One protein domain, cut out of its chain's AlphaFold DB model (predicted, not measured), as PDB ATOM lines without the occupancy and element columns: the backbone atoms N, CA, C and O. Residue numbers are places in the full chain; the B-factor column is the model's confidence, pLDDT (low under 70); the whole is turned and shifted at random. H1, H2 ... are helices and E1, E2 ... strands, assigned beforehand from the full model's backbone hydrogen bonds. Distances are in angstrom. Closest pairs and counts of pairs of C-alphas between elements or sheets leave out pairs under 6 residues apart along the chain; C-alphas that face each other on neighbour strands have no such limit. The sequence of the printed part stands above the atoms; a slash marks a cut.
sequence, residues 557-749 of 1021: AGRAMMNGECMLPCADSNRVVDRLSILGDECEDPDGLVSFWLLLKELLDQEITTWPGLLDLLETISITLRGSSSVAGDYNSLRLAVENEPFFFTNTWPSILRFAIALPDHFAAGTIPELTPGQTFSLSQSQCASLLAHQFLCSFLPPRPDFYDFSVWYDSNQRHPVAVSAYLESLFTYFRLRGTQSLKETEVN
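What this domain is: This is residues 557 to 749 of the 1021 residues of the protein "Poly(ADP-ribose) glycohydrolase" of Cordyceps militaris (UniProt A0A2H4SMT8). H7 lies near the middle of a mostly helical body, with H5 crossing it and H6 and H10 packed on it; the longest helix, H9, crosses H5. H2 and H3 form a helical hairpin apart from H7, and E1 and E2 make a small antiparallel sheet. The 193 printed residues hold ten named helices and three named strands in the order H1, E1, H2, H3, H4, H5, H6, E2, E3, H7, H8, H9, H10. The whole is compact and rounded, with a radius of gyration of the C-alphas of 16.6 A and spans of 47 by 42 by 33 A.

How they stand to each other: H1, residues 557 to 560, touches no helix. E1, residues 565 to 567, is antiparallel to E2, residues 671 to 673; N 566 and O 672, 2.8 A apart, are within hydrogen-bond range. H2, residues 596 to 604, and H3, residues 611 to 626, touch as a hairpin at a shallow tilt of 10 degrees, opposite ways; their closest C-alphas, Leu 603 and Leu 617, are 7.0 A apart. H3, with residue 611 alone, only just touches H4, residues 636 to 643, with 3 pairs of C-alphas within 8 A; they too are a hairpin. H4 touches residues 721 to 729 of H9, residues 721 to 740, closest at C-alphas Ala 641 and Ser 725, 6.4 A. H7, residues 685 to 696, is the hub. Residues 656 to 661 of H5, residues 648 to 661, touch it about perpendicular at 74 degrees, closest at C-alphas Phe 659 and Ser 690, 4.5 A. H6, residues 663 to 666, and H10, residues 743 to 748, touch H7 too, with closest C-alphas 5.5 A and 4.9 A apart; H8, residues 710 to 713, and H9 only just do, with 3 pairs each within 8 A. E3, residues 679 to 684, pairs with no named strand. Every O i to N i+4 pair is within hydrogen-bond range in H2, H3, H4 and H7; H5 has 8 of 10, H9 15 of 16, H10 1 of 2, and H1, H6 and H8 are too short for one.

Where its parts are: H1 begins at C-alpha 557, (80.294, 89.150, 112.667). From first to last C-alpha H3 measures 22.1 A, H5 18.0 A, E3 16.7 A, H7 16.0 A and H9 28.8 A. H9 ends at C-alpha 740, (99.068, 120.438, 114.034).

The domain as a whole: The two C-alphas farthest apart, Pro 590 and Val 722, are 49.1 A apart. The printed part has no cut. The links from E1 to H2 and from H7 to H8 are long. The pLDDT is under 70 at residues 557 to 564, 579 to 580, 591, 627 to 632 and 705.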
ATOM      1  N   ALA A 557      79.565  89.108 111.394       41.97
ATOM      2  CA  ALA A 557      80.294  89.150 112.667       41.97
ATOM      3  C   ALA A 557      81.437  88.113 112.703       41.97
ATOM      4  O   ALA A 557      82.562  88.436 113.077       41.97
ATOM      5  N   GLY A 558      81.190  86.897 112.193       50.22
ATOM      6  CA  GLY A 558      82.217  85.860 112.008       50.22
ATOM      7  C   GLY A 558      83.262  86.178 110.927       50.22
ATOM      8  O   GLY A 558      84.257  85.468 110.807       50.22
ATOM      9  N   ARG A 559      83.052  87.248 110.152       54.25
ATOM     10  CA  ARG A 559      83.985  87.779 109.147       54.25
ATOM     11  C   ARG A 559      84.751  89.008 109.650       54.25
ATOM     12  O   ARG A 559      85.813  89.301 109.114       54.25
ATOM     13  N   ALA A 560      84.232  89.699 110.667       59.41
ATOM     14  CA  ALA A 560      84.871  90.829 111.342       59.41
ATOM     15  C   ALA A 560      85.766  90.401 112.519       59.41
ATOM     16  O   ALA A 560      86.766  91.060 112.784       59.41
ATOM     17  N   MET A 561      85.435  89.299 113.202       63.72
ATOM     18  CA  MET A 561      86.231  88.740 114.301       63.72
ATOM     19  C   MET A 561      87.002  87.499 113.837       63.72
ATOM     20  O   MET A 561      86.410  86.453 113.569       63.72
ATOM     21  N   MET A 562      88.333  87.584 113.775       60.34
ATOM     22  CA  MET A 562      89.209  86.484 113.358       60.34
ATOM     23  C   MET A 562      89.973  85.939 114.569       60.34
ATOM     24  O   MET A 562      90.799  86.631 115.148       60.34
ATOM     25  N   ASN A 563      89.683  84.701 114.986       61.75
ATOM     26  CA  ASN A 563      90.247  84.056 116.189       61.75
ATOM     27  C   ASN A 563      90.034  84.807 117.530       61.75
ATOM     28  O   ASN A 563      90.695  84.474 118.510       61.75
ATOM     29  N   GLY A 564      89.116  85.779 117.591       66.88
ATOM     30  CA  GLY A 564      88.944  86.676 118.748       66.88
ATOM     31  C   GLY A 564      89.639  88.036 118.601       66.88
ATOM     32  O   GLY A 564      89.673  88.810 119.550       66.88
ATOM     33  N   GLU A 565      90.179  88.350 117.421       80.44
ATOM     34  CA  GLU A 565      90.742  89.662 117.097       80.44
ATOM     35  C   GLU A 565      89.821  90.430 116.134       80.44
ATOM     36  O   GLU A 565      89.311  89.871 115.161       80.44
ATOM     37  N   CYS A 566      89.641  91.725 116.387       86.56
ATOM     38  CA  CYS A 566      88.903  92.661 115.545       86.56
ATOM     39  C   CYS A 566      89.690  92.951 114.255       86.56
ATOM     40  O   CYS A 566      90.834  93.410 114.307       86.56
ATOM     41  N   MET A 567      89.095  92.671 113.092       91.19
ATOM     42  CA  MET A 567      89.727  92.844 111.781       91.19
ATOM     43  C   MET A 567      89.690  94.308 111.325       91.19
ATOM     44  O   MET A 567      88.629  94.920 111.196       91.19
ATOM     45  N   LEU A 568      90.863  94.860 111.018       95.00
ATOM     46  CA  LEU A 568      91.011  96.247 110.595       95.00
ATOM     47  C   LEU A 568      90.749  96.441 109.085       95.00
ATOM     48  O   LEU A 568      90.936  95.518 108.286       95.00
ATOM     49  N   PRO A 569      90.413  97.673 108.651       95.12
ATOM     50  CA  PRO A 569      90.333  98.052 107.236       95.12
ATOM     51  C   PRO A 569      91.578  97.715 106.401       95.12
ATOM     52  O   PRO A 569      91.459  97.489 105.201       95.12
ATOM     53  N   CYS A 570      92.762  97.663 107.026       95.06
ATOM     54  CA  CYS A 570      94.034  97.354 106.373       95.06
ATOM     55  C   CYS A 570      94.373  95.855 106.257       95.06
ATOM     56  O   CYS A 570      95.415  95.526 105.689       95.06
ATOM     57  N   ALA A 571      93.544  94.948 106.785       93.44
ATOM     58  CA  ALA A 571      93.842  93.517 106.799       93.44
ATOM     59  C   ALA A 571      93.839  92.893 105.392       93.44
ATOM     60  O   ALA A 571      92.889  93.069 104.629       93.44
ATOM     61  N   ASP A 572      94.836  92.059 105.076       87.69
ATOM     62  CA  ASP A 572      94.857  91.284 103.822       87.69
ATOM     63  C   ASP A 572      93.646  90.340 103.690       87.69
ATOM     64  O   ASP A 572      93.162  90.089 102.582       87.69
ATOM     65  N   SER A 573      93.126  89.840 104.815       87.00
ATOM     66  CA  SER A 573      91.913  89.016 104.894       87.00
ATOM     67  C   SER A 573      90.619  89.788 104.600       87.00
ATOM     68  O   SER A 573      89.603  89.158 104.292       87.00
ATOM     69  N   ASN A 574      90.636  91.127 104.630       89.81
ATOM     70  CA  ASN A 574      89.474  91.957 104.322       89.81
ATOM     71  C   ASN A 574      89.265  92.051 102.798       89.81
ATOM     72  O   ASN A 574      89.730  92.968 102.112       89.81
ATOM     73  N   ARG A 575      88.593  91.024 102.266       86.75
ATOM     74  CA  ARG A 575      88.277  90.849 100.844       86.75
ATOM     75  C   ARG A 575      86.823  91.207 100.541       86.75
ATOM     76  O   ARG A 575      85.891  90.511 100.969       86.75
ATOM     77  N   VAL A 576      86.640  92.265  99.755       80.75
ATOM     78  CA  VAL A 576      85.339  92.772  99.287       80.75
ATOM     79  C   VAL A 576      85.223  92.598  97.777       80.75
ATOM     80  O   VAL A 576      86.228  92.458  97.088       80.75
ATOM     81  N   VAL A 577      84.005  92.627  97.240       75.06
ATOM     82  CA  VAL A 577      83.833  92.794  95.792       75.06
ATOM     83  C   VAL A 577      84.018  94.277  95.488       75.06
ATOM     84  O   VAL A 577      83.365  95.095  96.140       75.06
ATOM     85  N   ASP A 578      84.844  94.644  94.505       73.25
ATOM     86  CA  ASP A 578      84.779  96.007  93.978       73.25
ATOM     87  C   ASP A 578      83.424  96.167  93.289       73.25
ATOM     88  O   ASP A 578      83.115  95.511  92.291       73.25
ATOM     89  N   ARG A 579      82.562  96.987  93.888       63.72
ATOM     90  CA  ARG A 579      81.214  97.191  93.370       63.72
ATOM     91  C   ARG A 579      81.264  98.154  92.201       63.72
ATOM     92  O   ARG A 579      80.724  97.864  91.142       63.72
ATOM     93  N   LEU A 580      81.930  99.286  92.386       61.78
ATOM     94  CA  LEU A 580      81.869 100.418  91.473       61.78
ATOM     95  C   LEU A 580      82.908 100.339  90.343       61.78
ATOM     96  O   LEU A 580      82.843 101.169  89.435       61.78
ATOM     97  N   SER A 581      83.788  99.334  90.341       72.31
ATOM     98  CA  SER A 581      84.938  99.208  89.431       72.31
ATOM     99  C   SER A 581      85.858 100.424  89.560       72.31
ATOM    100  O   SER A 581      86.054 101.180  88.609       72.31
ATOM    101  N   ILE A 582      86.316 100.645  90.794       73.62
ATOM    102  CA  ILE A 582      87.262 101.688  91.207       73.62
ATOM    103  C   ILE A 582      88.692 101.246  90.868       73.62
ATOM    104  O   ILE A 582      89.478 102.029  90.343       73.62
ATOM    105  N   LEU A 583      89.008  99.975  91.127       76.44
ATOM    106  CA  LEU A 583      90.262  99.325  90.756       76.44
ATOM    107  C   LEU A 583      90.145  98.639  89.382       76.44
ATOM    108  O   LEU A 583      89.050  98.328  88.911       76.44
ATOM    109  N   GLY A 584      91.288  98.379  88.742       70.75
ATOM    110  CA  GLY A 584      91.356  97.577  87.515       70.75
ATOM    111  C   GLY A 584      91.222  96.071  87.774       70.75
ATOM    112  O   GLY A 584      91.585  95.590  88.849       70.75
ATOM    113  N   ASP A 585      90.750  95.326  86.765       74.12
ATOM    114  CA  ASP A 585      90.572  93.863  86.770       74.12
ATOM    115  C   ASP A 585      91.804  93.089  87.303       74.12
ATOM    116  O   ASP A 585      91.668  92.000  87.856       74.12
ATOM    117  N   GLU A 586      93.023  93.625  87.156       77.25
ATOM    118  CA  GLU A 586      94.261  93.025  87.674       77.25
ATOM    119  C   GLU A 586      94.374  92.971  89.211       77.25
ATOM    120  O   GLU A 586      95.254  92.277  89.727       77.25
ATOM    121  N   CYS A 587      93.510  93.689  89.933       76.56
ATOM    122  CA  CYS A 587      93.418  93.667  91.393       76.56
ATOM    123  C   CYS A 587      92.461  92.586  91.929       76.56
ATOM    124  O   CYS A 587      92.449  92.362  93.144       76.56
ATOM    125  N   GLU A 588      91.669  91.929  91.071       81.88
ATOM    126  CA  GLU A 588      90.787  90.827  91.474       81.88
ATOM    127  C   GLU A 588      91.579  89.531  91.733       81.88
ATOM    128  O   GLU A 588      92.440  89.114  90.952       81.88
ATOM    129  N   ASP A 589      91.258  88.848  92.833       78.25
ATOM    130  CA  ASP A 589      91.684  87.474  93.093       78.25
ATOM    131  C   ASP A 589      90.765  86.444  92.381       78.25
ATOM    132  O   ASP A 589      89.772  86.826  91.758       78.25
ATOM    133  N   PRO A 590      91.083  85.130  92.381       72.19
ATOM    134  CA  PRO A 590      90.356  84.140  91.573       72.19
ATOM    135  C   PRO A 590      88.854  83.989  91.866       72.19
ATOM    136  O   PRO A 590      88.153  83.403  91.039       72.19
ATOM    137  N   ASP A 591      88.372  84.496  93.004       68.00
ATOM    138  CA  ASP A 591      86.954  84.502  93.381       68.00
ATOM    139  C   ASP A 591      86.245  85.826  93.003       68.00
ATOM    140  O   ASP A 591      85.034  85.966  93.195       68.00
ATOM    141  N   GLY A 592      86.975  86.781  92.410       74.94
ATOM    142  CA  GLY A 592      86.479  88.096  91.996       74.94
ATOM    143  C   GLY A 592      86.417  89.109  93.140       74.94
ATOM    144  O   GLY A 592      85.498  89.929  93.175       74.94
ATOM    145  N   LEU A 593      87.333  89.014  94.113       80.06
ATOM    146  CA  LEU A 593      87.426  89.930  95.251       80.06
ATOM    147  C   LEU A 593      88.705  90.772  95.185       80.06
ATOM    148  O   LEU A 593      89.752  90.309  94.739       80.06
ATOM    149  N   VAL A 594      88.633  92.000  95.692       85.81
ATOM    150  CA  VAL A 594      89.775  92.906  95.863       85.81
ATOM    151  C   VAL A 594      90.107  93.072  97.348       85.81
ATOM    152  O   VAL A 594      89.274  92.838  98.229       85.81
ATOM    153  N   SER A 595      91.327  93.522  97.648       93.44
ATOM    154  CA  SER A 595      91.650  94.030  98.986       93.44
ATOM    155  C   SER A 595      90.843  95.302  99.258       93.44
ATOM    156  O   SER A 595      90.981  96.286  98.525       93.44
ATOM    157  N   PHE A 596      90.045  95.309 100.331       94.06
ATOM    158  CA  PHE A 596      89.331  96.515 100.761       94.06
ATOM    159  C   PHE A 596      90.298  97.671 101.038       94.06
ATOM    160  O   PHE A 596      89.984  98.813 100.730       94.06
ATOM    161  N   TRP A 597      91.503  97.375 101.532       96.12
ATOM    162  CA  TRP A 597      92.518  98.383 101.822       96.12
ATOM    163  C   TRP A 597      93.030  99.115 100.576       96.12
ATOM    164  O   TRP A 597      93.254 100.323 100.623       96.12
ATOM    165  N   LEU A 598      93.201  98.410  99.452       94.69
ATOM    166  CA  LEU A 598      93.594  99.041  98.186       94.69
ATOM    167  C   LEU A 598      92.473  99.932  97.644       94.69
ATOM    168  O   LEU A 598      92.727 101.067  97.255       94.69
ATOM    169  N   LEU A 599      91.236  99.438  97.686       92.38
ATOM    170  CA  LEU A 599      90.067 100.183  97.228       92.38
ATOM    171  C   LEU A 599      89.800 101.417  98.103       92.38
ATOM    172  O   LEU A 599      89.529 102.494  97.583       92.38
ATOM    173  N   LEU A 600      89.941 101.291  99.425       95.94
ATOM    174  CA  LEU A 600      89.783 102.404 100.358       95.94
ATOM    175  C   LEU A 600      90.849 103.488 100.136       95.94
ATOM    176  O   LEU A 600      90.526 104.662 100.250       95.94
ATOM    177  N   LYS A 601      92.087 103.140  99.761       96.12
ATOM    178  CA  LYS A 601      93.095 104.147  99.379       96.12
ATOM    179  C   LYS A 601      92.686 104.942  98.143       96.12
ATOM    180  O   LYS A 601      92.743 106.162  98.191       96.12
ATOM    181  N   GLU A 602      92.237 104.270  97.085       94.00
ATOM    182  CA  GLU A 602      91.795 104.926  95.842       94.00
ATOM    183  C   GLU A 602      90.567 105.835  96.077       94.00
ATOM    184  O   GLU A 602      90.402 106.871  95.437       94.00
ATOM    185  N   LEU A 603      89.716 105.484  97.047       93.12
ATOM    186  CA  LEU A 603      88.621 106.340  97.509       93.12
ATOM    187  C   LEU A 603      89.094 107.554  98.329       93.12
ATOM    188  O   LEU A 603      88.505 108.627  98.217       93.12
ATOM    189  N   LEU A 604      90.141 107.403  99.143       95.50
ATOM    190  CA  LEU A 604      90.671 108.462 100.014       95.50
ATOM    191  C   LEU A 604      91.668 109.414  99.322       95.50
ATOM    192  O   LEU A 604      91.970 110.460  99.891       95.50
ATOM    193  N   ASP A 605      92.148 109.095  98.115       93.94
ATOM    194  CA  ASP A 605      92.999 109.982  97.292       93.94
ATOM    195  C   ASP A 605      92.183 111.053  96.523       93.94
ATOM    196  O   ASP A 605      92.741 111.947  95.887       93.94
ATOM    197  N   GLN A 606      90.845 110.994  96.584       90.38
ATOM    198  CA  GLN A 606      89.947 111.920  95.885       90.38
ATOM    199  C   GLN A 606      89.937 113.326  96.516       90.38
ATOM    200  O   GLN A 606      89.868 113.483  97.737       90.38
ATOM    201  N   GLU A 607      89.937 114.375  95.681       92.00
ATOM    202  CA  GLU A 607      89.970 115.782  96.121       92.00
ATOM    203  C   GLU A 607      88.616 116.260  96.694       92.00
ATOM    204  O   GLU A 607      87.853 117.005  96.073       92.00
ATOM    205  N   ILE A 608      88.308 115.830  97.917       92.50
ATOM    206  CA  ILE A 608      87.072 116.184  98.624       92.50
ATOM    207  C   ILE A 608      87.246 117.514  99.366       92.50
ATOM    208  O   ILE A 608      87.945 117.615 100.374       92.50
ATOM    209  N   THR A 609      86.562 118.539  98.857       92.75
ATOM    210  CA  THR A 609      86.601 119.932  99.344       92.75
ATOM    211  C   THR A 609      85.232 120.470  99.781       92.75
ATOM    212  O   THR A 609      85.111 121.637 100.153       92.75
ATOM    213  N   THR A 610      84.184 119.640  99.726       90.88
ATOM    214  CA  THR A 610      82.791 120.024 100.004       90.88
ATOM    215  C   THR A 610      82.048 118.907 100.742       90.88
ATOM    216  O   THR A 610      82.408 117.736 100.623       90.88
ATOM    217  N   TRP A 611      80.996 119.248 101.501       89.31
ATOM    218  CA  TRP A 611      80.236 118.238 102.248       89.31
ATOM    219  C   TRP A 611      79.513 117.203 101.369       89.31
ATOM    220  O   TRP A 611      79.502 116.054 101.799       89.31
ATOM    221  N   PRO A 612      78.981 117.501 100.159       85.75
ATOM    222  CA  PRO A 612      78.370 116.464  99.326       85.75
ATOM    223  C   PRO A 612      79.378 115.372  98.958       85.75
ATOM    224  O   PRO A 612      79.117 114.209  99.228       85.75
ATOM    225  N   GLY A 613      80.584 115.749  98.511       85.69
ATOM    226  CA  GLY A 613      81.645 114.787  98.191       85.69
ATOM    227  C   GLY A 613      82.127 113.960  99.392       85.69
ATOM    228  O   GLY A 613      82.557 112.823  99.222       85.69
ATOM    229  N   LEU A 614      82.016 114.490 100.618       92.19
ATOM    230  CA  LEU A 614      82.252 113.710 101.836       92.19
ATOM    231  C   LEU A 614      81.147 112.664 102.063       92.19
ATOM    232  O   LEU A 614      81.457 111.535 102.435       92.19
ATOM    233  N   LEU A 615      79.877 113.016 101.844       87.50
ATOM    234  CA  LEU A 615      78.770 112.062 101.976       87.50
ATOM    235  C   LEU A 615      78.814 111.001 100.871       87.50
ATOM    236  O   LEU A 615      78.688 109.818 101.173       87.50
ATOM    237  N   ASP A 616      79.091 111.405  99.629       83.25
ATOM    238  CA  ASP A 616      79.276 110.503  98.487       83.25
ATOM    239  C   ASP A 616      80.404 109.492  98.753       83.25
ATOM    240  O   ASP A 616      80.258 108.308  98.439       83.25
ATOM    241  N   LEU A 617      81.503 109.919  99.393       90.25
ATOM    242  CA  LEU A 617      82.575 109.030  99.852       90.25
ATOM    243  C   LEU A 617      82.097 108.059 100.941       90.25
ATOM    244  O   LEU A 617      82.354 106.860 100.834       90.25
ATOM    245  N   LEU A 618      81.425 108.543 101.990       90.12
ATOM    246  CA  LEU A 618      80.968 107.700 103.105       90.12
ATOM    247  C   LEU A 618      79.939 106.654 102.644       90.12
ATOM    248  O   LEU A 618      80.031 105.486 103.032       90.12
ATOM    249  N   GLU A 619      79.020 107.038 101.758       82.06
ATOM    250  CA  GLU A 619      78.099 106.115 101.090       82.06
ATOM    251  C   GLU A 619      78.849 105.131 100.180       82.06
ATOM    252  O   GLU A 619      78.600 103.929 100.224       82.06
ATOM    253  N   THR A 620      79.836 105.595  99.410       80.50
ATOM    254  CA  THR A 620      80.664 104.736  98.544       80.50
ATOM    255  C   THR A 620      81.466 103.693  99.336       80.50
ATOM    256  O   THR A 620      81.552 102.529  98.920       80.50
ATOM    257  N   ILE A 621      82.001 104.069 100.504       86.50
ATOM    258  CA  ILE A 621      82.648 103.152 101.454       86.50
ATOM    259  C   ILE A 621      81.624 102.140 101.985       86.50
ATOM    260  O   ILE A 621      81.873 100.935 101.894       86.50
ATOM    261  N   SER A 622      80.464 102.597 102.476       81.06
ATOM    262  CA  SER A 622      79.405 101.723 103.011       81.06
ATOM    263  C   SER A 622      78.902 100.722 101.968       81.06
ATOM    264  O   SER A 622      78.897  99.512 102.215       81.06
ATOM    265  N   ILE A 623      78.548 101.200 100.772       71.56
ATOM    266  CA  ILE A 623      78.093 100.374  99.652       71.56
ATOM    267  C   ILE A 623      79.150  99.327  99.319       71.56
ATOM    268  O   ILE A 623      78.822  98.144  99.237       71.56
ATOM    269  N   THR A 624      80.419  99.710  99.171       75.75
ATOM    270  CA  THR A 624      81.450  98.752  98.751       75.75
ATOM    271  C   THR A 624      81.724  97.707  99.833       75.75
ATOM    272  O   THR A 624      81.625  96.506  99.561       75.75
ATOM    273  N   LEU A 625      81.948  98.147 101.074       81.06
ATOM    274  CA  LEU A 625      82.259  97.293 102.223       81.06
ATOM    275  C   LEU A 625      81.098  96.367 102.623       81.06
ATOM    276  O   LEU A 625      81.299  95.170 102.829       81.06
ATOM    277  N   ARG A 626      79.882  96.915 102.737       72.06
ATOM    278  CA  ARG A 626      78.721  96.263 103.375       72.06
ATOM    279  C   ARG A 626      77.668  95.796 102.367       72.06
ATOM    280  O   ARG A 626      76.965  94.826 102.627       72.06
ATOM    281  N   GLY A 627      77.606  96.415 101.186       61.19
ATOM    282  CA  GLY A 627      76.613  96.115 100.144       61.19
ATOM    283  C   GLY A 627      75.306  96.896 100.267       61.19
ATOM    284  O   GLY A 627      74.364  96.602  99.536       61.19
ATOM    285  N   SER A 628      75.254  97.876 101.167       58.50
ATOM    286  CA  SER A 628      74.090  98.715 101.449       58.50
ATOM    287  C   SER A 628      74.505 100.176 101.599       58.50
ATOM    288  O   SER A 628      75.539 100.475 102.205       58.50
ATOM    289  N   SER A 629      73.674 101.076 101.080       62.72
ATOM    290  CA  SER A 629      73.764 102.500 101.385       62.72
ATOM    291  C   SER A 629      73.224 102.803 102.789       62.72
ATOM    292  O   SER A 629      72.639 101.936 103.446       62.72
ATOM    293  N   SER A 630      73.389 104.049 103.223       54.56
ATOM    294  CA  SER A 630      72.566 104.732 104.227       54.56
ATOM    295  C   SER A 630      72.591 104.101 105.624       54.56
ATOM    296  O   SER A 630      71.674 104.273 106.423       54.56
ATOM    297  N   VAL A 631      73.690 103.411 105.952       58.97
ATOM    298  CA  VAL A 631      73.943 102.804 107.276       58.97
ATOM    299  C   VAL A 631      74.035 103.865 108.386       58.97
ATOM    300  O   VAL A 631      73.825 103.551 109.552       58.97
ATOM    301  N   ALA A 632      74.301 105.124 108.026       63.03
ATOM    302  CA  ALA A 632      74.316 106.274 108.928       63.03
ATOM    303  C   ALA A 632      73.118 107.232 108.718       63.03
ATOM    304  O   ALA A 632      73.201 108.413 109.061       63.03
ATOM    305  N   GLY A 633      72.021 106.733 108.134       74.12
ATOM    306  CA  GLY A 633      70.797 107.494 107.883       74.12
ATOM    307  C   GLY A 633      70.963 108.591 106.828       74.12
ATOM    308  O   GLY A 633      71.576 108.364 105.786       74.12
ATOM    309  N   ASP A 634      70.399 109.774 107.083       77.69
ATOM    310  CA  ASP A 634      70.403 110.919 106.155       77.69
ATOM    311  C   ASP A 634      71.676 111.792 106.195       77.69
ATOM    312  O   ASP A 634      71.794 112.751 105.429       77.69
ATOM    313  N   TYR A 635      72.625 111.471 107.087       87.56
ATOM    314  CA  TYR A 635      73.861 112.221 107.351       87.56
ATOM    315  C   TYR A 635      73.688 113.723 107.694       87.56
ATOM    316  O   TYR A 635      74.670 114.475 107.725       87.56
ATOM    317  N   ASN A 636      72.477 114.210 107.981       86.56
ATOM    318  CA  ASN A 636      72.214 115.640 108.131       86.56
ATOM    319  C   ASN A 636      72.797 116.242 109.427       86.56
ATOM    320  O   ASN A 636      73.209 117.402 109.422       86.56
ATOM    321  N   SER A 637      72.923 115.477 110.518       93.62
ATOM    322  CA  SER A 637      73.661 115.922 111.712       93.62
ATOM    323  C   SER A 637      75.170 116.019 111.460       93.62
ATOM    324  O   SER A 637      75.790 116.981 111.919       93.62
ATOM    325  N   LEU A 638      75.755 115.112 110.663       95.88
ATOM    326  CA  LEU A 638      77.148 115.253 110.217       95.88
ATOM    327  C   LEU A 638      77.317 116.484 109.323       95.88
ATOM    328  O   LEU A 638      78.220 117.289 109.548       95.88
ATOM    329  N   ARG A 639      76.429 116.655 108.338       94.81
ATOM    330  CA  ARG A 639      76.426 117.813 107.439       94.81
ATOM    331  C   ARG A 639      76.392 119.119 108.228       94.81
ATOM    332  O   ARG A 639      77.224 119.984 107.978       94.81
ATOM    333  N   LEU A 640      75.472 119.257 109.184       95.38
ATOM    334  CA  LEU A 640      75.361 120.459 110.009       95.38
ATOM    335  C   LEU A 640      76.620 120.691 110.854       95.38
ATOM    336  O   LEU A 640      77.044 121.835 110.989       95.38
ATOM    337  N   ALA A 641      77.257 119.648 111.390       96.75
ATOM    338  CA  ALA A 641      78.530 119.806 112.094       96.75
ATOM    339  C   ALA A 641      79.656 120.286 111.156       96.75
ATOM    340  O   ALA A 641      80.435 121.154 111.539       96.75
ATOM    341  N   VAL A 642      79.721 119.771 109.922       96.81
ATOM    342  CA  VAL A 642      80.708 120.177 108.903       96.81
ATOM    343  C   VAL A 642      80.449 121.602 108.391       96.81
ATOM    344  O   VAL A 642      81.389 122.382 108.266       96.81
ATOM    345  N   GLU A 643      79.191 121.989 108.150       94.31
ATOM    346  CA  GLU A 643      78.813 123.359 107.758       94.31
ATOM    347  C   GLU A 643      79.105 124.392 108.867       94.31
ATOM    348  O   GLU A 643      79.374 125.554 108.562       94.31
ATOM    349  N   ASN A 644      79.108 123.975 110.140       94.31
ATOM    350  CA  ASN A 644      79.479 124.811 111.289       94.31
ATOM    351  C   ASN A 644      80.991 124.815 111.609       94.31
ATOM    352  O   ASN A 644      81.398 125.484 112.560       94.31
ATOM    353  N   GLU A 645      81.836 124.114 110.843       93.19
ATOM    354  CA  GLU A 645      83.290 124.025 111.058       93.19
ATOM    355  C   GLU A 645      84.037 124.730 109.899       93.19
ATOM    356  O   GLU A 645      84.296 124.116 108.858       93.19
ATOM    357  N   PRO A 646      84.403 126.028 110.038       89.75
ATOM    358  CA  PRO A 646      84.877 126.859 108.922       89.75
ATOM    359  C   PRO A 646      86.193 126.414 108.273       89.75
ATOM    360  O   PRO A 646      86.551 126.917 107.208       89.75
ATOM    361  N   PHE A 647      86.931 125.512 108.921       91.50
ATOM    362  CA  PHE A 647      88.230 125.004 108.491       91.50
ATOM    363  C   PHE A 647      88.222 123.482 108.301       91.50
ATOM    364  O   PHE A 647      89.292 122.869 108.235       91.50
ATOM    365  N   PHE A 648      87.039 122.857 108.183       97.31
ATOM    366  CA  PHE A 648      86.922 121.404 108.074       97.31
ATOM    367  C   PHE A 648      87.787 120.850 106.938       97.31
ATOM    368  O   PHE A 648      88.714 120.083 107.185       97.31
ATOM    369  N   PHE A 649      87.558 121.306 105.703       96.94
ATOM    370  CA  PHE A 649      88.278 120.816 104.523       96.94
ATOM    371  C   PHE A 649      89.740 121.288 104.432       96.94
ATOM    372  O   PHE A 649      90.515 120.695 103.689       96.94
ATOM    373  N   THR A 650      90.151 122.309 105.196       95.06
ATOM    374  CA  THR A 650      91.535 122.824 105.168       95.06
ATOM    375  C   THR A 650      92.428 122.234 106.259       95.06
ATOM    376  O   THR A 650      93.633 122.115 106.052       95.06
ATOM    377  N   ASN A 651      91.859 121.876 107.417       94.81
ATOM    378  CA  ASN A 651      92.618 121.500 108.615       94.81
ATOM    379  C   ASN A 651      92.209 120.118 109.149       94.81
ATOM    380  O   ASN A 651      93.063 119.281 109.438       94.81
ATOM    381  N   THR A 652      90.905 119.887 109.303       97.62
ATOM    382  CA  THR A 652      90.358 118.733 110.034       97.62
ATOM    383  C   THR A 652      90.289 117.488 109.146       97.62
ATOM    384  O   THR A 652      90.786 116.431 109.526       97.62
ATOM    385  N   TRP A 653      89.784 117.622 107.921       97.81
ATOM    386  CA  TRP A 653      89.712 116.552 106.924       97.81
ATOM    387  C   TRP A 653      91.095 116.054 106.462       97.81
ATOM    388  O   TRP A 653      91.321 114.845 106.529       97.81
ATOM    389  N   PRO A 654      92.089 116.914 106.136       97.12
ATOM    390  CA  PRO A 654      93.454 116.449 105.865       97.12
ATOM    391  C   PRO A 654      94.106 115.721 107.052       97.12
ATOM    392  O   PRO A 654      94.947 114.845 106.852       97.12
ATOM    393  N   SER A 655      93.714 116.047 108.289       97.38
ATOM    394  CA  SER A 655      94.155 115.324 109.487       97.38
ATOM    395  C   SER A 655      93.516 113.932 109.576       97.38
ATOM    396  O   SER A 655      94.231 112.948 109.762       97.38
ATOM    397  N   ILE A 656      92.201 113.821 109.347       98.44
ATOM    398  CA  ILE A 656      91.489 112.533 109.253       98.44
ATOM    399  C   ILE A 656      92.141 111.637 108.186       98.44
ATOM    400  O   ILE A 656      92.485 110.495 108.484       98.44
ATOM    401  N   LEU A 657      92.404 112.164 106.984       97.94
ATOM    402  CA  LEU A 657      93.082 111.431 105.905       97.94
ATOM    403  C   LEU A 657      94.506 110.988 106.286       97.94
ATOM    404  O   LEU A 657      94.854 109.822 106.092       97.94
ATOM    405  N   ARG A 658      95.311 111.882 106.887       95.75
ATOM    406  CA  ARG A 658      96.663 111.572 107.401       95.75
ATOM    407  C   ARG A 658      96.645 110.372 108.348       95.75
ATOM    408  O   ARG A 658      97.514 109.511 108.239       95.75
ATOM    409  N   PHE A 659      95.691 110.319 109.277       97.69
ATOM    410  CA  PHE A 659      95.617 109.230 110.250       97.69
ATOM    411  C   PHE A 659      94.945 107.967 109.694       97.69
ATOM    412  O   PHE A 659      95.377 106.874 110.052       97.69
ATOM    413  N   ALA A 660      93.978 108.073 108.779       98.19
ATOM    414  CA  ALA A 660      93.410 106.911 108.092       98.19
ATOM    415  C   ALA A 660      94.487 106.154 107.290       98.19
ATOM    416  O   ALA A 660      94.722 104.967 107.505       98.19
ATOM    417  N   ILE A 661      95.225 106.851 106.419       97.44
ATOM    418  CA  ILE A 661      96.220 106.226 105.530       97.44
ATOM    419  C   ILE A 661      97.379 105.570 106.317       97.44
ATOM    420  O   ILE A 661      97.945 104.582 105.847       97.44
ATOM    421  N   ALA A 662      97.680 106.056 107.529       95.94
ATOM    422  CA  ALA A 662      98.714 105.522 108.425       95.94
ATOM    423  C   ALA A 662      98.329 104.229 109.185       95.94
ATOM    424  O   ALA A 662      99.184 103.625 109.834       95.94
ATOM    425  N   LEU A 663      97.074 103.765 109.105       97.06
ATOM    426  CA  LEU A 663      96.590 102.570 109.816       97.06
ATOM    427  C   LEU A 663      97.514 101.321 109.735       97.06
ATOM    428  O   LEU A 663      97.757 100.727 110.785       97.06
ATOM    429  N   PRO A 664      98.054 100.886 108.574       96.69
ATOM    430  CA  PRO A 664      98.929  99.709 108.494       96.69
ATOM    431  C   PRO A 664     100.318  99.926 109.107       96.69
ATOM    432  O   PRO A 664     100.923  98.957 109.553       96.69
ATOM    433  N   ASP A 665     100.818 101.164 109.166       94.88
ATOM    434  CA  ASP A 665     102.086 101.472 109.841       94.88
ATOM    435  C   ASP A 665     101.911 101.399 111.370       94.88
ATOM    436  O   ASP A 665     102.809 100.972 112.095       94.88
ATOM    437  N   HIS A 666     100.719 101.760 111.855       94.81
ATOM    438  CA  HIS A 666     100.313 101.690 113.261       94.81
ATOM    439  C   HIS A 666      99.890 100.285 113.729       94.81
ATOM    440  O   HIS A 666     100.059  99.962 114.908       94.81
ATOM    441  N   PHE A 667      99.345  99.461 112.825       95.19
ATOM    442  CA  PHE A 667      98.785  98.133 113.105       95.19
ATOM    443  C   PHE A 667      99.152  97.121 112.004       95.19
ATOM    444  O   PHE A 667      98.293  96.589 111.298       95.19
ATOM    445  N   ALA A 668     100.446  96.819 111.873       92.06
ATOM    446  CA  ALA A 668     100.998  95.967 110.810       92.06
ATOM    447  C   ALA A 668     100.471  94.511 110.761       92.06
ATOM    448  O   ALA A 668     100.740  93.801 109.796       92.06
ATOM    449  N   ALA A 669      99.733  94.054 111.779       89.44
ATOM    450  CA  ALA A 669      99.049  92.757 111.780       89.44
ATOM    451  C   ALA A 669      97.701  92.769 111.025       89.44
ATOM    452  O   ALA A 669      97.197  91.711 110.660       89.44
ATOM    453  N   GLY A 670      97.099  93.946 110.804       92.69
ATOM    454  CA  GLY A 670      95.737  94.066 110.275       92.69
ATOM    455  C   GLY A 670      94.631  93.715 111.281       92.69
ATOM    456  O   GLY A 670      93.465  93.648 110.899       92.69
ATOM    457  N   THR A 671      94.958  93.504 112.555       92.81
ATOM    458  CA  THR A 671      94.004  93.139 113.612       92.81
ATOM    459  C   THR A 671      94.276  93.894 114.914       92.81
ATOM    460  O   THR A 671      95.368  94.432 115.121       92.81
ATOM    461  N   ILE A 672      93.277  93.927 115.803       91.69
ATOM    462  CA  ILE A 672      93.433  94.294 117.218       91.69
ATOM    463  C   ILE A 672      92.856  93.164 118.085       91.69
ATOM    464  O   ILE A 672      91.683  92.827 117.914       91.69
ATOM    465  N   PRO A 673      93.630  92.574 119.011       90.31
ATOM    466  CA  PRO A 673      93.123  91.553 119.925       90.31
ATOM    467  C   PRO A 673      92.140  92.125 120.958       90.31
ATOM    468  O   PRO A 673      92.233  93.288 121.342       90.31
ATOM    469  N   GLU A 674      91.222  91.288 121.439       91.00
ATOM    470  CA  GLU A 674      90.323  91.606 122.557       91.00
ATOM    471  C   GLU A 674      91.094  91.766 123.890       91.00
ATOM    472  O   GLU A 674      92.091  91.080 124.136       91.00
ATOM    473  N   LEU A 675      90.636  92.671 124.763       92.56
ATOM    474  CA  LEU A 675      91.148  92.839 126.127       92.56
ATOM    475  C   LEU A 675      90.746  91.651 127.006       92.56
ATOM    476  O   LEU A 675      89.562  91.402 127.225       92.56
ATOM    477  N   THR A 676      91.735  90.994 127.609       91.69
ATOM    478  CA  THR A 676      91.522  89.954 128.628       91.69
ATOM    479  C   THR A 676      91.710  90.498 130.057       91.69
ATOM    480  O   THR A 676      92.411  91.493 130.253       91.69
ATOM    481  N   PRO A 677      91.097  89.894 131.093       90.31
ATOM    482  CA  PRO A 677      91.243  90.373 132.468       90.31
ATOM    483  C   PRO A 677      92.690  90.348 132.976       90.31
ATOM    484  O   PRO A 677      93.393  89.346 132.858       90.31
ATOM    485  N   GLY A 678      93.125  91.460 133.571       86.81
ATOM    486  CA  GLY A 678      94.508  91.693 133.995       86.81
ATOM    487  C   GLY A 678      95.427  92.217 132.883       86.81
ATOM    488  O   GLY A 678      96.614  92.431 133.133       86.81
ATOM    489  N   GLN A 679      94.908  92.435 131.671       91.50
ATOM    490  CA  GLN A 679      95.650  92.987 130.540       91.50
ATOM    491  C   GLN A 679      95.490  94.508 130.449       91.50
ATOM    492  O   GLN A 679      94.405  95.052 130.663       91.50
ATOM    493  N   THR A 680      96.568  95.178 130.044       93.69
ATOM    494  CA  THR A 680      96.571  96.584 129.626       93.69
ATOM    495  C   THR A 680      97.001  96.663 128.165       93.69
ATOM    496  O   THR A 680      98.061  96.146 127.807       93.69
ATOM    497  N   PHE A 681      96.221  97.351 127.332       94.00
ATOM    498  CA  PHE A 681      96.692  97.880 126.055       94.00
ATOM    499  C   PHE A 681      97.077  99.346 126.228       94.00
ATOM    500  O   PHE A 681      96.308 100.135 126.773       94.00
ATOM    501  N   SER A 682      98.253  99.715 125.730       96.00
ATOM    502  CA  SER A 682      98.704 101.103 125.634       96.00
ATOM    503  C   SER A 682      98.784 101.466 124.156       96.00
ATOM    504  O   SER A 682      99.557 100.851 123.424       96.00
ATOM    505  N   LEU A 683      97.986 102.439 123.716       96.69
ATOM    506  CA  LEU A 683      97.998 102.953 122.344       96.69
ATOM    507  C   LEU A 683      98.585 104.364 122.330       96.69
ATOM    508  O   LEU A 683      98.276 105.166 123.213       96.69
ATOM    509  N   SER A 684      99.402 104.690 121.327       96.50
ATOM    510  CA  SER A 684      99.837 106.076 121.121       96.50
ATOM    511  C   SER A 684      98.687 106.952 120.619       96.50
ATOM    512  O   SER A 684      97.708 106.459 120.048       96.50
ATOM    513  N   GLN A 685      98.794 108.271 120.788       95.31
ATOM    514  CA  GLN A 685      97.776 109.191 120.270       95.31
ATOM    515  C   GLN A 685      97.668 109.135 118.735       95.31
ATOM    516  O   GLN A 685      96.587 109.379 118.202       95.31
ATOM    517  N   SER A 686      98.731 108.744 118.019       95.81
ATOM    518  CA  SER A 686      98.657 108.444 116.578       95.81
ATOM    519  C   SER A 686      97.830 107.189 116.281       95.81
ATOM    520  O   SER A 686      96.993 107.207 115.379       95.81
ATOM    521  N   GLN A 687      98.031 106.112 117.051       97.12
ATOM    522  CA  GLN A 687      97.277 104.863 116.903       97.12
ATOM    523  C   GLN A 687      95.785 105.082 117.187       97.12
ATOM    524  O   GLN A 687      94.943 104.677 116.384       97.12
ATOM    525  N   CYS A 688      95.453 105.794 118.272       97.88
ATOM    526  CA  CYS A 688      94.080 106.203 118.574       97.88
ATOM    527  C   CYS A 688      93.478 107.044 117.438       97.88
ATOM    528  O   CYS A 688      92.371 106.755 116.988       97.88
ATOM    529  N   ALA A 689      94.210 108.040 116.924       98.12
ATOM    530  CA  ALA A 689      93.737 108.889 115.833       98.12
ATOM    531  C   ALA A 689      93.462 108.113 114.531       98.12
ATOM    532  O   ALA A 689      92.499 108.435 113.838       98.12
ATOM    533  N   SER A 690      94.233 107.063 114.213       98.00
ATOM    534  CA  SER A 690      93.919 106.171 113.082       98.00
ATOM    535  C   SER A 690      92.613 105.413 113.287       98.00
ATOM    536  O   SER A 690      91.775 105.397 112.387       98.00
ATOM    537  N   LEU A 691      92.399 104.815 114.461       98.25
ATOM    538  CA  LEU A 691      91.151 104.099 114.737       98.25
ATOM    539  C   LEU A 691      89.951 105.047 114.693       98.25
ATOM    540  O   LEU A 691      88.957 104.732 114.043       98.25
ATOM    541  N   LEU A 692      90.082 106.249 115.260       98.56
ATOM    542  CA  LEU A 692      89.060 107.296 115.189       98.56
ATOM    543  C   LEU A 692      88.774 107.752 113.757       98.56
ATOM    544  O   LEU A 692      87.620 108.011 113.423       98.56
ATOM    545  N   ALA A 693      89.791 107.817 112.892       98.62
ATOM    546  CA  ALA A 693      89.596 108.156 111.486       98.62
ATOM    547  C   ALA A 693      88.793 107.059 110.770       98.62
ATOM    548  O   ALA A 693      87.914 107.364 109.970       98.62
ATOM    549  N   HIS A 694      89.007 105.788 111.117       98.06
ATOM    550  CA  HIS A 694      88.234 104.673 110.568       98.06
ATOM    551  C   HIS A 694      86.831 104.509 111.179       98.06
ATOM    552  O   HIS A 694      85.931 104.051 110.463       98.06
ATOM    553  N   GLN A 695      86.621 104.945 112.432       97.62
ATOM    554  CA  GLN A 695      85.295 105.100 113.051       97.62
ATOM    555  C   GLN A 695      84.516 106.252 112.397       97.62
ATOM    556  O   GLN A 695      83.312 106.133 112.193       97.62
ATOM    557  N   PHE A 696      85.194 107.338 112.007       97.94
ATOM    558  CA  PHE A 696      84.593 108.436 111.244       97.94
ATOM    559  C   PHE A 696      84.237 108.014 109.809       97.94
ATOM    560  O   PHE A 696      83.113 108.193 109.352       97.94
ATOM    561  N   LEU A 697      85.164 107.352 109.115       97.00
ATOM    562  CA  LEU A 697      84.948 106.833 107.760       97.00
ATOM    563  C   LEU A 697      83.947 105.662 107.684       97.00
ATOM    564  O   LEU A 697      83.753 105.119 106.601       97.00
ATOM    565  N   CYS A 698      83.351 105.236 108.809       94.62
ATOM    566  CA  CYS A 698      82.414 104.106 108.903       94.62
ATOM    567  C   CYS A 698      82.926 102.846 108.174       94.62
ATOM    568  O   CYS A 698      82.198 102.146 107.471       94.62
ATOM    569  N   SER A 699      84.233 102.600 108.300       94.50
ATOM    570  CA  SER A 699      84.995 101.713 107.405       94.50
ATOM    571  C   SER A 699      85.340 100.350 108.016       94.50
ATOM    572  O   SER A 699      85.984  99.523 107.372       94.50
ATOM    573  N   PHE A 700      84.894 100.088 109.245       91.94
ATOM    574  CA  PHE A 700      85.025  98.786 109.897       91.94
ATOM    575  C   PHE A 700      83.965  97.791 109.395       91.94
ATOM    576  O   PHE A 700      82.792  98.141 109.223       91.94
ATOM    577  N   LEU A 701      84.356  96.523 109.222       85.88
ATOM    578  CA  LEU A 701      83.389  95.420 109.275       85.88
ATOM    579  C   LEU A 701      82.848  95.337 110.716       85.88
ATOM    580  O   LEU A 701      83.654  95.509 111.626       85.88
ATOM    581  N   PRO A 702      81.545  95.085 110.961       80.38
ATOM    582  CA  PRO A 702      80.974  95.193 112.309       80.38
ATOM    583  C   PRO A 702      81.560  94.134 113.267       80.38
ATOM    584  O   PRO A 702      81.234  92.954 113.106       80.38
ATOM    585  N   PRO A 703      82.397  94.500 114.263       79.62
ATOM    586  CA  PRO A 703      82.977  93.531 115.200       79.62
ATOM    587  C   PRO A 703      81.967  93.117 116.283       79.62
ATOM    588  O   PRO A 703      82.061  92.041 116.869       79.62
ATOM    589  N   ARG A 704      80.966  93.973 116.516       79.38
ATOM    590  CA  ARG A 704      79.821  93.812 117.417       79.38
ATOM    591  C   ARG A 704      78.590  94.480 116.770       79.38
ATOM    592  O   ARG A 704      78.771  95.180 115.771       79.38
ATOM    593  N   PRO A 705      77.361  94.282 117.288       68.44
ATOM    594  CA  PRO A 705      76.148  94.796 116.644       68.44
ATOM    595  C   PRO A 705      76.110  96.325 116.504       68.44
ATOM    596  O   PRO A 705      75.881  96.828 115.407       68.44
ATOM    597  N   ASP A 706      76.398  97.047 117.591       76.56
ATOM    598  CA  ASP A 706      76.153  98.488 117.723       76.56
ATOM    599  C   ASP A 706      77.407  99.266 118.174       76.56
ATOM    600  O   ASP A 706      78.363  98.693 118.701       76.56
ATOM    601  N   PHE A 707      77.385 100.592 117.997       84.81
ATOM    602  CA  PHE A 707      78.336 101.565 118.574       84.81
ATOM    603  C   PHE A 707      79.837 101.298 118.329       84.81
ATOM    604  O   PHE A 707      80.669 101.672 119.154       84.81
ATOM    605  N   TYR A 708      80.204 100.670 117.209       89.94
ATOM    606  CA  TYR A 708      81.607 100.443 116.834       89.94
ATOM    607  C   TYR A 708      82.188 101.545 115.929       89.94
ATOM    608  O   TYR A 708      83.396 101.777 115.959       89.94
ATOM    609  N   ASP A 709      81.350 102.251 115.162       93.56
ATOM    610  CA  ASP A 709      81.709 103.422 114.353       93.56
ATOM    611  C   ASP A 709      80.743 104.601 114.611       93.56
ATOM    612  O   ASP A 709      79.781 104.473 115.373       93.56
ATOM    613  N   PHE A 710      81.023 105.775 114.036       95.69
ATOM    614  CA  PHE A 710      80.282 107.010 114.333       95.69
ATOM    615  C   PHE A 710      79.012 107.216 113.493       95.69
ATOM    616  O   PHE A 710      78.402 108.280 113.583       95.69
ATOM    617  N   SER A 711      78.557 106.206 112.740       91.69
ATOM    618  CA  SER A 711      77.319 106.260 111.940       91.69
ATOM    619  C   SER A 711      76.096 106.748 112.732       91.69
ATOM    620  O   SER A 711      75.308 107.555 112.241       91.69
ATOM    621  N   VAL A 712      75.988 106.339 114.001       91.12
ATOM    622  CA  VAL A 712      74.920 106.743 114.930       91.12
ATOM    623  C   VAL A 712      74.826 108.262 115.163       91.12
ATOM    624  O   VAL A 712      73.764 108.749 115.538       91.12
ATOM    625  N   TRP A 713      75.896 109.028 114.926       94.81
ATOM    626  CA  TRP A 713      75.934 110.486 115.109       94.81
ATOM    627  C   TRP A 713      75.535 111.291 113.865       94.81
ATOM    628  O   TRP A 713      75.486 112.520 113.931       94.81
ATOM    629  N   TYR A 714      75.310 110.644 112.719       93.88
ATOM    630  CA  TYR A 714      75.227 111.356 111.441       93.88
ATOM    631  C   TYR A 714      73.794 111.652 110.994       93.88
ATOM    632  O   TYR A 714      73.570 112.733 110.456       93.88
ATOM    633  N   ASP A 715      72.841 110.759 111.253       86.31
ATOM    634  CA  ASP A 715      71.418 110.921 110.918       86.31
ATOM    635  C   ASP A 715      70.738 112.089 111.666       86.31
ATOM    636  O   ASP A 715      71.163 112.454 112.763       86.31
ATOM    637  N   SER A 716      69.660 112.658 111.117       85.94
ATOM    638  CA  SER A 716      68.885 113.732 111.759       85.94
ATOM    639  C   SER A 716      68.034 113.305 112.961       85.94
ATOM    640  O   SER A 716      67.756 114.146 113.823       85.94
ATOM    641  N   ASN A 717      67.626 112.035 113.071       84.44
ATOM    642  CA  ASN A 717      66.698 111.534 114.094       84.44
ATOM    643  C   ASN A 717      67.388 111.247 115.444       84.44
ATOM    644  O   ASN A 717      67.228 110.190 116.061       84.44
ATOM    645  N   GLN A 718      68.191 112.199 115.913       86.44
ATOM    646  CA  GLN A 718      68.965 112.066 117.142       86.44
ATOM    647  C   GLN A 718      68.076 112.145 118.388       86.44
ATOM    648  O   GLN A 718      67.324 113.101 118.580       86.44
ATOM    649  N   ARG A 719      68.252 111.198 119.318       87.25
ATOM    650  CA  ARG A 719      67.655 111.234 120.668       87.25
ATOM    651  C   ARG A 719      68.082 112.476 121.449       87.25
ATOM    652  O   ARG A 719      67.311 112.983 122.265       87.25
ATOM    653  N   HIS A 720      69.307 112.952 121.219       91.50
ATOM    654  CA  HIS A 720      69.837 114.153 121.854       91.50
ATOM    655  C   HIS A 720      70.734 114.977 120.901       91.50
ATOM    656  O   HIS A 720      71.958 114.993 121.062       91.50
ATOM    657  N   PRO A 721      70.165 115.720 119.927       92.00
ATOM    658  CA  PRO A 721      70.936 116.399 118.876       92.00
ATOM    659  C   PRO A 721      71.949 117.412 119.432       92.00
ATOM    660  O   PRO A 721      73.035 117.580 118.886       92.00
ATOM    661  N   VAL A 722      71.636 118.034 120.572       93.94
ATOM    662  CA  VAL A 722      72.528 118.961 121.290       93.94
ATOM    663  C   VAL A 722      73.780 118.256 121.838       93.94
ATOM    664  O   VAL A 722      74.836 118.873 121.904       93.94
ATOM    665  N   ALA A 723      73.693 116.970 122.202       94.44
ATOM    666  CA  ALA A 723      74.863 116.200 122.644       94.44
ATOM    667  C   ALA A 723      75.695 115.731 121.450       94.44
ATOM    668  O   ALA A 723      76.912 115.855 121.464       94.44
ATOM    669  N   VAL A 724      75.033 115.261 120.393       95.69
ATOM    670  CA  VAL A 724      75.698 114.769 119.179       95.69
ATOM    671  C   VAL A 724      76.441 115.887 118.444       95.69
ATOM    672  O   VAL A 724      77.575 115.683 118.020       95.69
ATOM    673  N   SER A 725      75.888 117.105 118.418       96.19
ATOM    674  CA  SER A 725      76.605 118.313 117.982       96.19
ATOM    675  C   SER A 725      77.926 118.513 118.748       96.19
ATOM    676  O   SER A 725      78.974 118.734 118.146       96.19
ATOM    677  N   ALA A 726      77.902 118.341 120.074       96.81
ATOM    678  CA  ALA A 726      79.085 118.448 120.926       96.81
ATOM    679  C   ALA A 726      80.082 117.291 120.722       96.81
ATOM    680  O   ALA A 726      81.291 117.514 120.746       96.81
ATOM    681  N   TYR A 727      79.605 116.062 120.499       97.81
ATOM    682  CA  TYR A 727      80.458 114.904 120.200       97.81
ATOM    683  C   TYR A 727      81.198 115.076 118.864       97.81
ATOM    684  O   TYR A 727      82.390 114.780 118.773       97.81
ATOM    685  N   LEU A 728      80.531 115.634 117.849       97.88
ATOM    686  CA  LEU A 728      81.150 115.969 116.566       97.88
ATOM    687  C   LEU A 728      82.132 117.149 116.694       97.88
ATOM    688  O   LEU A 728      83.243 117.065 116.174       97.88
ATOM    689  N   GLU A 729      81.809 118.201 117.457       97.44
ATOM    690  CA  GLU A 729      82.751 119.301 117.736       97.44
ATOM    691  C   GLU A 729      83.990 118.825 118.521       97.44
ATOM    692  O   GLU A 729      85.115 119.244 118.229       97.44
ATOM    693  N   SER A 730      83.805 117.906 119.472       97.88
ATOM    694  CA  SER A 730      84.870 117.214 120.208       97.88
ATOM    695  C   SER A 730      85.790 116.440 119.255       97.88
ATOM    696  O   SER A 730      87.009 116.634 119.269       97.88
ATOM    697  N   LEU A 731      85.217 115.645 118.344       98.25
ATOM    698  CA  LEU A 731      85.953 114.882 117.332       98.25
ATOM    699  C   LEU A 731      86.699 115.783 116.329       98.25
ATOM    700  O   LEU A 731      87.843 115.506 115.971       98.25
ATOM    701  N   PHE A 732      86.098 116.891 115.895       97.94
ATOM    702  CA  PHE A 732      86.743 117.826 114.966       97.94
ATOM    703  C   PHE A 732      87.852 118.632 115.648       97.94
ATOM    704  O   PHE A 732      88.926 118.816 115.075       97.94
ATOM    705  N   THR A 733      87.650 119.035 116.906       96.94
ATOM    706  CA  THR A 733      88.694 119.650 117.740       96.94
ATOM    707  C   THR A 733      89.879 118.700 117.928       96.94
ATOM    708  O   THR A 733      91.025 119.125 117.775       96.94
ATOM    709  N   TYR A 734      89.613 117.411 118.162       97.44
ATOM    710  CA  TYR A 734      90.635 116.369 118.260       97.44
ATOM    711  C   TYR A 734      91.503 116.275 117.003       97.44
ATOM    712  O   TYR A 734      92.726 116.420 117.077       97.44
ATOM    713  N   PHE A 735      90.886 116.095 115.831       97.62
ATOM    714  CA  PHE A 735      91.634 115.987 114.578       97.62
ATOM    715  C   PHE A 735      92.366 117.280 114.219       97.62
ATOM    716  O   PHE A 735      93.504 117.211 113.751       97.62
ATOM    717  N   ARG A 736      91.788 118.453 114.500       94.69
ATOM    718  CA  ARG A 736      92.462 119.746 114.316       94.69
ATOM    719  C   ARG A 736      93.715 119.862 115.195       94.69
ATOM    720  O   ARG A 736      94.766 120.257 114.696       94.69
ATOM    721  N   LEU A 737      93.636 119.456 116.467       94.31
ATOM    722  CA  LEU A 737      94.774 119.433 117.394       94.31
ATOM    723  C   LEU A 737      95.864 118.457 116.916       94.31
ATOM    724  O   LEU A 737      96.990 118.883 116.640       94.31
ATOM    725  N   ARG A 738      95.522 117.176 116.721       94.62
ATOM    726  CA  ARG A 738      96.454 116.126 116.258       94.62
ATOM    727  C   ARG A 738      97.069 116.433 114.887       94.62
ATOM    728  O   ARG A 738      98.215 116.069 114.631       94.62
ATOM    729  N   GLY A 739      96.343 117.152 114.027       91.62
ATOM    730  CA  GLY A 739      96.814 117.595 112.711       91.62
ATOM    731  C   GLY A 739      97.976 118.585 112.791       91.62
ATOM    732  O   GLY A 739      98.902 118.502 111.985       91.62
ATOM    733  N   THR A 740      97.974 119.471 113.795       90.12
ATOM    734  CA  THR A 740      99.068 120.438 114.034       90.12
ATOM    735  C   THR A 740     100.274 119.848 114.768       90.12
ATOM    736  O   THR A 740     101.371 120.391 114.663       90.12
ATOM    737  N   GLN A 741     100.096 118.733 115.483       90.06
ATOM    738  CA  GLN A 741     101.167 118.060 116.217       90.06
ATOM    739  C   GLN A 741     102.067 117.225 115.288       90.06
ATOM    740  O   GLN A 741     101.617 116.581 114.326       90.06
ATOM    741  N   SER A 742     103.364 117.205 115.601       84.75
ATOM    742  CA  SER A 742     104.327 116.333 114.935       84.75
ATOM    743  C   SER A 742     104.160 114.881 115.389       84.75
ATOM    744  O   SER A 742     103.759 114.610 116.519       84.75
ATOM    745  N   LEU A 743     104.547 113.933 114.529       77.75
ATOM    746  CA  LEU A 743     104.482 112.495 114.841       77.75
ATOM    747  C   LEU A 743     105.209 112.140 116.154       77.75
ATOM    748  O   LEU A 743     104.771 111.270 116.890       77.75
ATOM    749  N   LYS A 744     106.295 112.846 116.498       80.50
ATOM    750  CA  LYS A 744     107.033 112.593 117.748       80.50
ATOM    751  C   LYS A 744     106.261 112.983 119.005       80.50
ATOM    752  O   LYS A 744     106.528 112.419 120.058       80.50
ATOM    753  N   GLU A 745     105.354 113.949 118.915       80.94
ATOM    754  CA  GLU A 745     104.518 114.364 120.044       80.94
ATOM    755  C   GLU A 745     103.337 113.402 120.219       80.94
ATOM    756  O   GLU A 745     102.978 113.086 121.350       80.94
ATOM    757  N   THR A 746     102.787 112.875 119.119       79.88
ATOM    758  CA  THR A 746     101.670 111.919 119.158       79.88
ATOM    759  C   THR A 746     102.097 110.468 119.424       79.88
ATOM    760  O   THR A 746     101.296 109.722 119.981       79.88
ATOM    761  N   GLU A 747     103.344 110.065 119.130       84.06
ATOM    762  CA  GLU A 747     103.865 108.739 119.531       84.06
ATOM    763  C   GLU A 747     104.250 108.628 121.015       84.06
ATOM    764  O   GLU A 747     104.219 107.536 121.577       84.06
ATOM    765  N   VAL A 748     104.676 109.725 121.654       83.56
ATOM    766  CA  VAL A 748     105.204 109.683 123.036       83.56
ATOM    767  C   VAL A 748     104.089 109.653 124.083       83.56
ATOM    768  O   VAL A 748     104.270 109.086 125.160       83.56
ATOM    769  N   ASN A 749     102.935 110.240 123.771       87.56
ATOM    770  CA  ASN A 749     101.765 110.211 124.637       87.56
ATOM    771  C   ASN A 749     101.005 108.893 124.439       87.56
ATOM    772  O   ASN A 749     100.583 108.586 123.324       87.56
TER     773      ASN A 749